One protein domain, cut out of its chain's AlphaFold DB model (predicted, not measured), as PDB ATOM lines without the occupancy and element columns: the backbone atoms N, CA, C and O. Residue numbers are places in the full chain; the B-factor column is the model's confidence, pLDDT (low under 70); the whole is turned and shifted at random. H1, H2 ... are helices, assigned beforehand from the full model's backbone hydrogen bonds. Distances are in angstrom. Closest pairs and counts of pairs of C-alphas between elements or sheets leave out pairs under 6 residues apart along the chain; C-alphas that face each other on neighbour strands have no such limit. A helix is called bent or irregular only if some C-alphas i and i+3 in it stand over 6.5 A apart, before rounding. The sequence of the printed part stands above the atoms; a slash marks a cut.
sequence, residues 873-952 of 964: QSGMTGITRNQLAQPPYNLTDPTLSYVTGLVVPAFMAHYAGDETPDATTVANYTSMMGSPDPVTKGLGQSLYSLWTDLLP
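This is residues 873 to 952 of the 964 residues of an uncharacterized protein of Geobacteraceae bacterium (UniProt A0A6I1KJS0). The longest helix, H2, runs through the middle, with H1 packed on one side of it and a helical hairpin of H3 and H4 on another side. H4 meets H2 with its residues 943 to 946 alone, and H3 packs on H4 and comes close to H2. The printed part has 80 residues with four named helices, in the order H1, H2, H3, H4, and no named strand; the class is all helix. The whole is compact, with a radius of gyration of the C-alphas of 12.5 A and spans of 37 by 32 by 19 A.

H1 takes residues 873 to 885 and begins at C-alpha 873, (17.508, -33.987, -19.340); it is 17.8 A long from first to last C-alpha. H2 takes residues 895 to 912, is 26.4 A long, and begins at C-alpha 895, (14.865, -20.871, -32.011). H2 is neither bent nor irregular, but only just: C-alphas 902 and 905 are 6.0 A apart. H3 takes residues 919 to 929 and measures 15.5 A. H4 takes residues 934 to 946, measures 18.3 A, and ends at C-alpha 946, (14.141, -20.447, -11.654).

H1 touches H2 at a steep tilt of 48 degrees, opposite ways; their closest C-alphas, of Met 876 and Val 904, are 6.1 A apart. H2 and H3 are close but not clearly touching, with the C-alphas of Leu 902 and Thr 921 the closest at 7.9 A. H2, with residues 902 to 910 alone, touches H4 at residues 943 to 946 alone. These two helices run the same way at a shallow tilt of 23 degrees, and their closest C-alphas, of Ala 906 and Leu 946, are 5.9 A apart. H3 and H4, a helical hairpin, touch at a steep tilt of 40 degrees, opposite ways; the C-alphas of Met 929 and Lys 937 are the closest at 4.3 A. H1 is apart from H3 and from H4. The helix packing is mostly crossed, but only just: of the 3 pairs that touch, 1 is at a shallow tilt. Every O i to N i+4 pair is within hydrogen-bond range in H1, H3 and H4, and 12 of 14 are in H2.

The two C-alphas farthest apart, of Asp 893 and Pro 952, are 38.4 A apart. The printed part runs from 873 to 952 and has no cut. The link from H3 to H4 is tight, those from H1 to H2 and from H2 to H3 are short, and no link is long. The mean pLDDT of the printed part is 91.8, and no printed residue is under 70.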
ATOM      1  N   GLN A 873      17.177 -34.917 -18.261       95.56
ATOM      2  CA  GLN A 873      17.508 -33.987 -19.340       95.56
ATOM      3  C   GLN A 873      16.768 -34.336 -20.638       95.56
ATOM      4  O   GLN A 873      16.267 -33.442 -21.326       95.56
ATOM      5  N   SER A 874      16.680 -35.625 -20.974       92.94
ATOM      6  CA  SER A 874      15.997 -36.104 -22.178       92.94
ATOM      7  C   SER A 874      14.485 -35.896 -22.088       92.94
ATOM      8  O   SER A 874      13.899 -35.310 -23.003       92.94
ATOM      9  N   GLY A 875      13.871 -36.294 -20.970       92.12
ATOM     10  CA  GLY A 875      12.441 -36.111 -20.711       92.12
ATOM     11  C   GLY A 875      12.038 -34.637 -20.722       92.12
ATOM     12  O   GLY A 875      11.158 -34.232 -21.483       92.12
ATOM     13  N   MET A 876      12.765 -33.791 -19.983       92.81
ATOM     14  CA  MET A 876      12.525 -32.344 -19.941       92.81
ATOM     15  C   MET A 876      12.737 -31.669 -21.291       92.81
ATOM     16  O   MET A 876      11.984 -30.761 -21.641       92.81
ATOM     17  N   THR A 877      13.712 -32.117 -22.087       93.25
ATOM     18  CA  THR A 877      13.881 -31.645 -23.471       93.25
ATOM     19  C   THR A 877      12.648 -31.974 -24.309       93.25
ATOM     20  O   THR A 877      12.172 -31.116 -25.053       93.25
ATOM     21  N   GLY A 878      12.103 -33.187 -24.181       90.38
ATOM     22  CA  GLY A 878      10.873 -33.601 -24.857       90.38
ATOM     23  C   GLY A 878       9.668 -32.747 -24.463       90.38
ATOM     24  O   GLY A 878       9.009 -32.183 -25.340       90.38
ATOM     25  N   ILE A 879       9.425 -32.600 -23.156       90.06
ATOM     26  CA  ILE A 879       8.320 -31.807 -22.587       90.06
ATOM     27  C   ILE A 879       8.432 -30.341 -23.018       90.06
ATOM     28  O   ILE A 879       7.502 -29.797 -23.612       90.06
ATOM     29  N   THR A 880       9.595 -29.724 -22.799       91.19
ATOM     30  CA  THR A 880       9.849 -28.309 -23.113       91.19
ATOM     31  C   THR A 880       9.664 -28.038 -24.601       91.19
ATOM     32  O   THR A 880       8.989 -27.082 -24.984       91.19
ATOM     33  N   ARG A 881      10.216 -28.896 -25.474       92.00
ATOM     34  CA  ARG A 881      10.042 -28.734 -26.923       92.00
ATOM     35  C   ARG A 881       8.586 -28.868 -27.335       92.00
ATOM     36  O   ARG A 881       8.149 -28.124 -28.206       92.00
ATOM     37  N   ASN A 882       7.854 -29.808 -26.735       89.31
ATOM     38  CA  ASN A 882       6.439 -29.994 -27.019       89.31
ATOM     39  C   ASN A 882       5.641 -28.740 -26.640       89.31
ATOM     40  O   ASN A 882       4.975 -28.176 -27.500       89.31
ATOM     41  N   GLN A 883       5.794 -28.246 -25.410       88.44
ATOM     42  CA  GLN A 883       5.084 -27.059 -24.922       88.44
ATOM     43  C   GLN A 883       5.423 -25.800 -25.731       88.44
ATOM     44  O   GLN A 883       4.527 -25.070 -26.151       88.44
ATOM     45  N   LEU A 884       6.706 -25.555 -26.008       89.06
ATOM     46  CA  LEU A 884       7.147 -24.366 -26.742       89.06
ATOM     47  C   LEU A 884       6.784 -24.393 -28.232       89.06
ATOM     48  O   LEU A 884       6.688 -23.334 -28.854       89.06
ATOM     49  N   ALA A 885       6.589 -25.576 -28.821       90.94
ATOM     50  CA  ALA A 885       6.133 -25.711 -30.204       90.94
ATOM     51  C   ALA A 885       4.624 -25.454 -30.362       90.94
ATOM     52  O   ALA A 885       4.163 -25.210 -31.477       90.94
ATOM     53  N   GLN A 886       3.859 -25.506 -29.271       88.31
ATOM     54  CA  GLN A 886       2.414 -25.292 -29.267       88.31
ATOM     55  C   GLN A 886       2.061 -23.830 -28.933       88.31
ATOM     56  O   GLN A 886       2.909 -23.062 -28.458       88.31
ATOM     57  N   PRO A 887       0.811 -23.396 -29.186       81.12
ATOM     58  CA  PRO A 887       0.320 -22.114 -28.698       81.12
ATOM     59  C   PRO A 887       0.479 -21.984 -27.172       81.12
ATOM     60  O   PRO A 887       0.246 -22.958 -26.460       81.12
ATOM     61  N   PRO A 888       0.824 -20.790 -26.653       76.31
ATOM     62  CA  PRO A 888       0.954 -19.518 -27.373       76.31
ATOM     63  C   PRO A 888       2.323 -19.285 -28.041       76.31
ATOM     64  O   PRO A 888       2.437 -18.372 -28.859       76.31
ATOM     65  N   TYR A 889       3.346 -20.087 -27.733       83.00
ATOM     66  CA  TYR A 889       4.736 -19.815 -28.118       83.00
ATOM     67  C   TYR A 889       5.042 -20.111 -29.591       83.00
ATOM     68  O   TYR A 889       5.729 -19.318 -30.235       83.00
ATOM     69  N   ASN A 890       4.507 -21.210 -30.136       87.75
ATOM     70  CA  ASN A 890       4.638 -21.611 -31.546       87.75
ATOM     71  C   ASN A 890       6.086 -21.550 -32.094       87.75
ATOM     72  O   ASN A 890       6.309 -21.157 -33.244       87.75
ATOM     73  N   LEU A 891       7.087 -21.889 -31.275       89.62
ATOM     74  CA  LEU A 891       8.498 -21.809 -31.656       89.62
ATOM     75  C   LEU A 891       8.880 -22.942 -32.617       89.62
ATOM     76  O   LEU A 891       8.518 -24.100 -32.427       89.62
ATOM     77  N   THR A 892       9.700 -22.618 -33.619       92.94
ATOM     78  CA  THR A 892      10.280 -23.588 -34.562       92.94
ATOM     79  C   THR A 892      11.805 -23.573 -34.495       92.94
ATOM     80  O   THR A 892      12.414 -22.621 -33.998       92.94
ATOM     81  N   ASP A 893      12.457 -24.615 -35.014       92.75
ATOM     82  CA  ASP A 893      13.918 -24.637 -35.112       92.75
ATOM     83  C   ASP A 893      14.434 -23.548 -36.079       92.75
ATOM     84  O   ASP A 893      13.793 -23.291 -37.104       92.75
ATOM     85  N   PRO A 894      15.566 -22.876 -35.772       92.38
ATOM     86  CA  PRO A 894      16.520 -23.161 -34.686       92.38
ATOM     87  C   PRO A 894      16.188 -22.520 -33.320       92.38
ATOM     88  O   PRO A 894      16.822 -22.866 -32.322       92.38
ATOM     89  N   THR A 895      15.214 -21.605 -33.244       90.00
ATOM     90  CA  THR A 895      14.865 -20.871 -32.011       90.00
ATOM     91  C   THR A 895      14.364 -21.798 -30.909       90.00
ATOM     92  O   THR A 895      14.759 -21.645 -29.756       90.00
ATOM     93  N   LEU A 896      13.546 -22.793 -31.264       92.31
ATOM     94  CA  LEU A 896      13.058 -23.811 -30.334       92.31
ATOM     95  C   LEU A 896      14.217 -24.520 -29.621       92.31
ATOM     96  O   LEU A 896      14.228 -24.603 -28.394       92.31
ATOM     97  N   SER A 897      15.218 -24.980 -30.376       93.81
ATOM     98  CA  SER A 897      16.417 -25.614 -29.818       93.81
ATOM     99  C   SER A 897      17.220 -24.675 -28.917       93.81
ATOM    100  O   SER A 897      17.657 -25.094 -27.848       93.81
ATOM    101  N   TYR A 898      17.377 -23.407 -29.308       92.12
ATOM    102  CA  TYR A 898      18.072 -22.412 -28.487       92.12
ATOM    103  C   TYR A 898      17.368 -22.180 -27.144       92.12
ATOM    104  O   TYR A 898      18.001 -22.299 -26.100       92.12
ATOM    105  N   VAL A 899      16.056 -21.917 -27.157       91.88
ATOM    106  CA  VAL A 899      15.276 -21.676 -25.931       91.88
ATOM    107  C   VAL A 899      15.229 -22.921 -25.048       91.88
ATOM    108  O   VAL A 899      15.416 -22.818 -23.840       91.88
ATOM    109  N   THR A 900      15.062 -24.105 -25.642       93.94
ATOM    110  CA  THR A 900      15.105 -25.376 -24.897       93.94
ATOM    111  C   THR A 900      16.436 -25.536 -24.156       93.94
ATOM    112  O   THR A 900      16.447 -25.936 -22.996       93.94
ATOM    113  N   GLY A 901      17.552 -25.159 -24.793       94.38
ATOM    114  CA  GLY A 901      18.885 -25.181 -24.186       94.38
ATOM    115  C   GLY A 901      19.097 -24.178 -23.045       94.38
ATOM    116  O   GLY A 901      20.095 -24.293 -22.342       94.38
ATOM    117  N   LEU A 902      18.185 -23.222 -22.845       94.25
ATOM    118  CA  LEU A 902      18.178 -22.308 -21.696       94.25
ATOM    119  C   LEU A 902      17.235 -22.792 -20.587       94.25
ATOM    120  O   LEU A 902      17.577 -22.712 -19.411       94.25
ATOM    121  N   VAL A 903      16.061 -23.299 -20.970       94.00
ATOM    122  CA  VAL A 903      14.987 -23.696 -20.048       94.00
ATOM    123  C   VAL A 903      15.304 -25.002 -19.325       94.00
ATOM    124  O   VAL A 903      15.158 -25.069 -18.109       94.00
ATOM    125  N   VAL A 904      15.773 -26.031 -20.041       95.44
ATOM    126  CA  VAL A 904      16.033 -27.348 -19.432       95.44
ATOM    127  C   VAL A 904      17.087 -27.266 -18.318       95.44
ATOM    128  O   VAL A 904      16.811 -27.777 -17.234       95.44
ATOM    129  N   PRO A 905      18.242 -26.590 -18.499       95.62
ATOM    130  CA  PRO A 905      19.198 -26.415 -17.407       95.62
ATOM    131  C   PRO A 905      18.638 -25.649 -16.204       95.62
ATOM    132  O   PRO A 905      19.022 -25.972 -15.088       95.62
ATOM    133  N   ALA A 906      17.739 -24.679 -16.417       95.56
ATOM    134  CA  ALA A 906      17.114 -23.927 -15.326       95.56
ATOM    135  C   ALA A 906      16.236 -24.832 -14.448       95.56
ATOM    136  O   ALA A 906      16.405 -24.859 -13.238       95.56
ATOM    137  N   PHE A 907      15.371 -25.650 -15.059       95.19
ATOM    138  CA  PHE A 907      14.572 -26.631 -14.315       95.19
ATOM    139  C   PHE A 907      15.423 -27.687 -13.619       95.19
ATOM    140  O   PHE A 907      15.131 -28.064 -12.495       95.19
ATOM    141  N   MET A 908      16.470 -28.185 -14.284       95.88
ATOM    142  CA  MET A 908      17.357 -29.175 -13.672       95.88
ATOM    143  C   MET A 908      18.141 -28.603 -12.489       95.88
ATOM    144  O   MET A 908      18.414 -29.345 -11.554       95.88
ATOM    145  N   ALA A 909      18.523 -27.323 -12.544       95.12
ATOM    146  CA  ALA A 909      19.134 -26.636 -11.412       95.12
ATOM    147  C   ALA A 909      18.135 -26.521 -10.260       95.12
ATOM    148  O   ALA A 909      18.442 -26.974  -9.167       95.12
ATOM    149  N   HIS A 910      16.916 -26.062 -10.545       95.62
ATOM    150  CA  HIS A 910      15.867 -25.938  -9.537       95.62
ATOM    151  C   HIS A 910      15.444 -27.275  -8.917       95.62
ATOM    152  O   HIS A 910      15.211 -27.381  -7.720       95.62
ATOM    153  N   TYR A 911      15.437 -28.362  -9.693       95.94
ATOM    154  CA  TYR A 911      15.190 -29.695  -9.131       95.94
ATOM    155  C   TYR A 911      16.303 -30.183  -8.205       95.94
ATOM    156  O   TYR A 911      16.038 -30.991  -7.316       95.94
ATOM    157  N   ALA A 912      17.534 -29.714  -8.405       94.62
ATOM    158  CA  ALA A 912      18.661 -30.048  -7.545       94.62
ATOM    159  C   ALA A 912      18.760 -29.154  -6.291       94.62
ATOM    160  O   ALA A 912      19.408 -29.568  -5.328       94.62
ATOM    161  N   GLY A 913      18.138 -27.971  -6.304       93.75
ATOM    162  CA  GLY A 913      18.275 -26.946  -5.265       93.75
ATOM    163  C   GLY A 913      19.650 -26.265  -5.251       93.75
ATOM    164  O   GLY A 913      20.583 -26.678  -5.953       93.75
ATOM    165  N   ASP A 914      19.779 -25.233  -4.418       91.50
ATOM    166  CA  ASP A 914      20.938 -24.349  -4.252       91.50
ATOM    167  C   ASP A 914      21.455 -23.819  -5.608       91.50
ATOM    168  O   ASP A 914      22.619 -24.033  -5.987       91.50
ATOM    169  N   GLU A 915      20.597 -23.170  -6.404       93.38
ATOM    170  CA  GLU A 915      20.929 -22.831  -7.787       93.38
ATOM    171  C   GLU A 915      22.055 -21.792  -7.891       93.38
ATOM    172  O   GLU A 915      21.955 -20.635  -7.481       93.38
ATOM    173  N   THR A 916      23.145 -22.177  -8.560       91.69
ATOM    174  CA  THR A 916      24.276 -21.280  -8.835       91.69
ATOM    175  C   THR A 916      24.454 -21.061 -10.342       91.69
ATOM    176  O   THR A 916      25.194 -21.820 -10.984       91.69
ATOM    177  N   PRO A 917      23.811 -20.045 -10.951       93.38
ATOM    178  CA  PRO A 917      23.966 -19.789 -12.378       93.38
ATOM    179  C   PRO A 917      25.390 -19.322 -12.702       93.38
ATOM    180  O   PRO A 917      25.976 -18.486 -12.008       93.38
ATOM    181  N   ASP A 918      25.952 -19.820 -13.805       93.94
ATOM    182  CA  ASP A 918      27.238 -19.331 -14.296       93.94
ATOM    183  C   ASP A 918      27.119 -17.933 -14.940       93.94
ATOM    184  O   ASP A 918      26.032 -17.426 -15.237       93.94
ATOM    185  N   ALA A 919      28.261 -17.283 -15.187       95.06
ATOM    186  CA  ALA A 919      28.286 -15.930 -15.750       95.06
ATOM    187  C   ALA A 919      27.589 -15.826 -17.122       95.06
ATOM    188  O   ALA A 919      27.045 -14.774 -17.465       95.06
ATOM    189  N   THR A 920      27.593 -16.908 -17.906       94.69
ATOM    190  CA  THR A 920      26.938 -16.964 -19.219       94.69
ATOM    191  C   THR A 920      25.422 -16.994 -19.058       94.69
ATOM    192  O   THR A 920      24.709 -16.245 -19.725       94.69
ATOM    193  N   THR A 921      24.931 -17.818 -18.140       94.56
ATOM    194  CA  THR A 921      23.520 -17.960 -17.783       94.56
ATOM    195  C   THR A 921      22.970 -16.633 -17.276       94.56
ATOM    196  O   THR A 921      21.956 -16.159 -17.793       94.56
ATOM    197  N   VAL A 922      23.708 -15.967 -16.379       94.94
ATOM    198  CA  VAL A 922      23.371 -14.626 -15.875       94.94
ATOM    199  C   VAL A 922      23.257 -13.609 -17.004       94.94
ATOM    200  O   VAL A 922      22.276 -12.863 -17.078       94.94
ATOM    201  N   ALA A 923      24.233 -13.581 -17.915       94.25
ATOM    202  CA  ALA A 923      24.208 -12.674 -19.058       94.25
ATOM    203  C   ALA A 923      23.007 -12.942 -19.984       94.25
ATOM    204  O   ALA A 923      22.370 -11.991 -20.444       94.25
ATOM    205  N   ASN A 924      22.667 -14.215 -20.215       93.50
ATOM    206  CA  ASN A 924      21.560 -14.619 -21.081       93.50
ATOM    207  C   ASN A 924      20.215 -14.118 -20.547       93.50
ATOM    208  O   ASN A 924      19.555 -13.328 -21.229       93.50
ATOM    209  N   TYR A 925      19.816 -14.502 -19.328       94.56
ATOM    210  CA  TYR A 925      18.506 -14.092 -18.811       94.56
ATOM    211  C   TYR A 925      18.441 -12.576 -18.561       94.56
ATOM    212  O   TYR A 925      17.402 -11.963 -18.799       94.56
ATOM    213  N   THR A 926      19.554 -11.928 -18.183       95.06
ATOM    214  CA  THR A 926      19.604 -10.462 -18.006       95.06
ATOM    215  C   THR A 926      19.376  -9.741 -19.330       95.06
ATOM    216  O   THR A 926      18.593  -8.791 -19.397       95.06
ATOM    217  N   SER A 927      20.008 -10.214 -20.410       94.69
ATOM    218  CA  SER A 927      19.774  -9.664 -21.745       94.69
ATOM    219  C   SER A 927      18.331  -9.874 -22.200       94.69
ATOM    220  O   SER A 927      17.759  -8.987 -22.832       94.69
ATOM    221  N   MET A 928      17.737 -11.029 -21.890       94.19
ATOM    222  CA  MET A 928      16.351 -11.336 -22.245       94.19
ATOM    223  C   MET A 928      15.360 -10.455 -21.478       94.19
ATOM    224  O   MET A 928      14.467  -9.883 -22.096       94.19
ATOM    225  N   MET A 929      15.561 -10.242 -20.173       94.88
ATOM    226  CA  MET A 929      14.743  -9.328 -19.357       94.88
ATOM    227  C   MET A 929      14.801  -7.866 -19.833       94.88
ATOM    228  O   MET A 929      13.853  -7.106 -19.617       94.88
ATOM    229  N   GLY A 930      15.897  -7.466 -20.486       93.88
ATOM    230  CA  GLY A 930      16.050  -6.155 -21.127       93.88
ATOM    231  C   GLY A 930      15.406  -6.040 -22.516       93.88
ATOM    232  O   GLY A 930      15.397  -4.947 -23.085       93.88
ATOM    233  N   SER A 931      14.880  -7.134 -23.077       93.50
ATOM    234  CA  SER A 931      14.283  -7.149 -24.415       93.50
ATOM    235  C   SER A 931      13.003  -6.298 -24.480       93.50
ATOM    236  O   SER A 931      12.177  -6.356 -23.564       93.50
ATOM    237  N   PRO A 932      12.783  -5.529 -25.566       92.12
ATOM    238  CA  PRO A 932      11.510  -4.849 -25.803       92.12
ATOM    239  C   PRO A 932      10.393  -5.816 -26.227       92.12
ATOM    240  O   PRO A 932       9.226  -5.433 -26.188       92.12
ATOM    241  N   ASP A 933      10.736  -7.040 -26.643       89.12
ATOM    242  CA  ASP A 933       9.768  -8.083 -26.978       89.12
ATOM    243  C   ASP A 933       9.183  -8.707 -25.694       89.12
ATOM    244  O   ASP A 933       9.941  -9.290 -24.909       89.12
ATOM    245  N   PRO A 934       7.858  -8.623 -25.461       87.00
ATOM    246  CA  PRO A 934       7.242  -9.100 -24.223       87.00
ATOM    247  C   PRO A 934       7.446 -10.594 -23.957       87.00
ATOM    248  O   PRO A 934       7.584 -10.980 -22.798       87.00
ATOM    249  N   VAL A 935       7.489 -11.426 -25.003       84.12
ATOM    250  CA  VAL A 935       7.656 -12.883 -24.872       84.12
ATOM    251  C   VAL A 935       9.075 -13.214 -24.419       84.12
ATOM    252  O   VAL A 935       9.266 -13.921 -23.432       84.12
ATOM    253  N   THR A 936      10.078 -12.642 -25.084       86.81
ATOM    254  CA  THR A 936      11.493 -12.795 -24.714       86.81
ATOM    255  C   THR A 936      11.757 -12.258 -23.311       86.81
ATOM    256  O   THR A 936      12.473 -12.886 -22.532       86.81
ATOM    257  N   LYS A 937      11.151 -11.117 -22.969       90.75
ATOM    258  CA  LYS A 937      11.240 -10.534 -21.632       90.75
ATOM    259  C   LYS A 937      10.645 -11.450 -20.569       90.75
ATOM    260  O   LYS A 937      11.317 -11.704 -19.573       90.75
ATOM    261  N   GLY A 938       9.435 -11.965 -20.792       88.25
ATOM    262  CA  GLY A 938       8.771 -12.899 -19.880       88.25
ATOM    263  C   GLY A 938       9.569 -14.186 -19.683       88.25
ATOM    264  O   GLY A 938       9.763 -14.628 -18.554       88.25
ATOM    265  N   LEU A 939      10.135 -14.734 -20.759       88.50
ATOM    266  CA  LEU A 939      11.030 -15.888 -20.683       88.50
ATOM    267  C   LEU A 939      12.301 -15.575 -19.876       88.50
ATOM    268  O   LEU A 939      12.698 -16.371 -19.033       88.50
ATOM    269  N   GLY A 940      12.909 -14.402 -20.076       92.25
ATOM    270  CA  GLY A 940      14.040 -13.945 -19.265       92.25
ATOM    271  C   GLY A 940      13.696 -13.813 -17.779       92.25
ATOM    272  O   GLY A 940      14.505 -14.190 -16.940       92.25
ATOM    273  N   GLN A 941      12.496 -13.325 -17.451       92.75
ATOM    274  CA  GLN A 941      12.007 -13.224 -16.070       92.75
ATOM    275  C   GLN A 941      11.771 -14.605 -15.445       92.75
ATOM    276  O   GLN A 941      12.118 -14.812 -14.288       92.75
ATOM    277  N   SER A 942      11.234 -15.547 -16.223       91.00
ATOM    278  CA  SER A 942      10.989 -16.927 -15.782       91.00
ATOM    279  C   SER A 942      12.307 -17.656 -15.508       91.00
ATOM    280  O   SER A 942      12.479 -18.254 -14.453       91.00
ATOM    281  N   LEU A 943      13.281 -17.525 -16.420       93.75
ATOM    282  CA  LEU A 943      14.632 -18.061 -16.238       93.75
ATOM    283  C   LEU A 943      15.336 -17.425 -15.040       93.75
ATOM    284  O   LEU A 943      15.943 -18.139 -14.255       93.75
ATOM    285  N   TYR A 944      15.252 -16.100 -14.887       94.50
ATOM    286  CA  TYR A 944      15.801 -15.421 -13.715       94.50
ATOM    287  C   TYR A 944      15.196 -15.978 -12.426       94.50
ATOM    288  O   TYR A 944      15.939 -16.254 -11.494       94.50
ATOM    289  N   SER A 945      13.878 -16.184 -12.394       93.69
ATOM    290  CA  SER A 945      13.201 -16.720 -11.219       93.69
ATOM    291  C   SER A 945      13.615 -18.151 -10.884       93.69
ATOM    292  O   SER A 945      13.845 -18.415  -9.717       93.69
ATOM    293  N   LEU A 946      13.722 -19.050 -11.870       92.69
ATOM    294  CA  LEU A 946      14.141 -20.447 -11.654       92.69
ATOM    295  C   LEU A 946      15.620 -20.589 -11.262       92.69
ATOM    296  O   LEU A 946      16.013 -21.605 -10.721       92.69
ATOM    297  N   TRP A 947      16.457 -19.606 -11.600       94.56
ATOM    298  CA  TRP A 947      17.867 -19.570 -11.198       94.56
ATOM    299  C   TRP A 947      18.104 -18.768  -9.912       94.56
ATOM    300  O   TRP A 947      19.254 -18.636  -9.493       94.56
ATOM    301  N   THR A 948      17.063 -18.145  -9.355       90.88
ATOM    302  CA  THR A 948      17.170 -17.372  -8.119       90.88
ATOM    303  C   THR A 948      16.725 -18.246  -6.962       90.88
ATOM    304  O   THR A 948      15.530 -18.322  -6.694       90.88
ATOM    305  N   ASP A 949      17.710 -18.806  -6.271       87.62
ATOM    306  CA  ASP A 949      17.565 -19.469  -4.977       87.62
ATOM    307  C   ASP A 949      16.892 -18.511  -3.973       87.62
ATOM    308  O   ASP A 949      17.400 -17.410  -3.678       87.62
ATOM    309  N   LEU A 950      15.687 -18.872  -3.527       86.75
ATOM    310  CA  LEU A 950      14.972 -18.127  -2.501       86.75
ATOM    311  C   LEU A 950      15.573 -18.471  -1.140       86.75
ATOM    312  O   LEU A 950      15.831 -19.611  -0.816       86.75
ATOM    313  N   LEU A 951      15.774 -17.465  -0.286       83.69
ATOM    314  CA  LEU A 951      16.268 -17.762   1.056       83.69
ATOM    315  C   LEU A 951      15.186 -18.472   1.885       83.69
ATOM    316  O   LEU A 951      14.038 -18.004   1.889       83.69
ATOM    317  N   PRO A 952      15.565 -19.471   2.704       89.44
ATOM    318  CA  PRO A 952      16.917 -20.009   2.931       89.44
ATOM    319  C   PRO A 952      17.307 -21.103   1.919       89.44
ATOM    320  O   PRO A 952      16.431 -21.795   1.446       89.44
TER     321      PRO A 952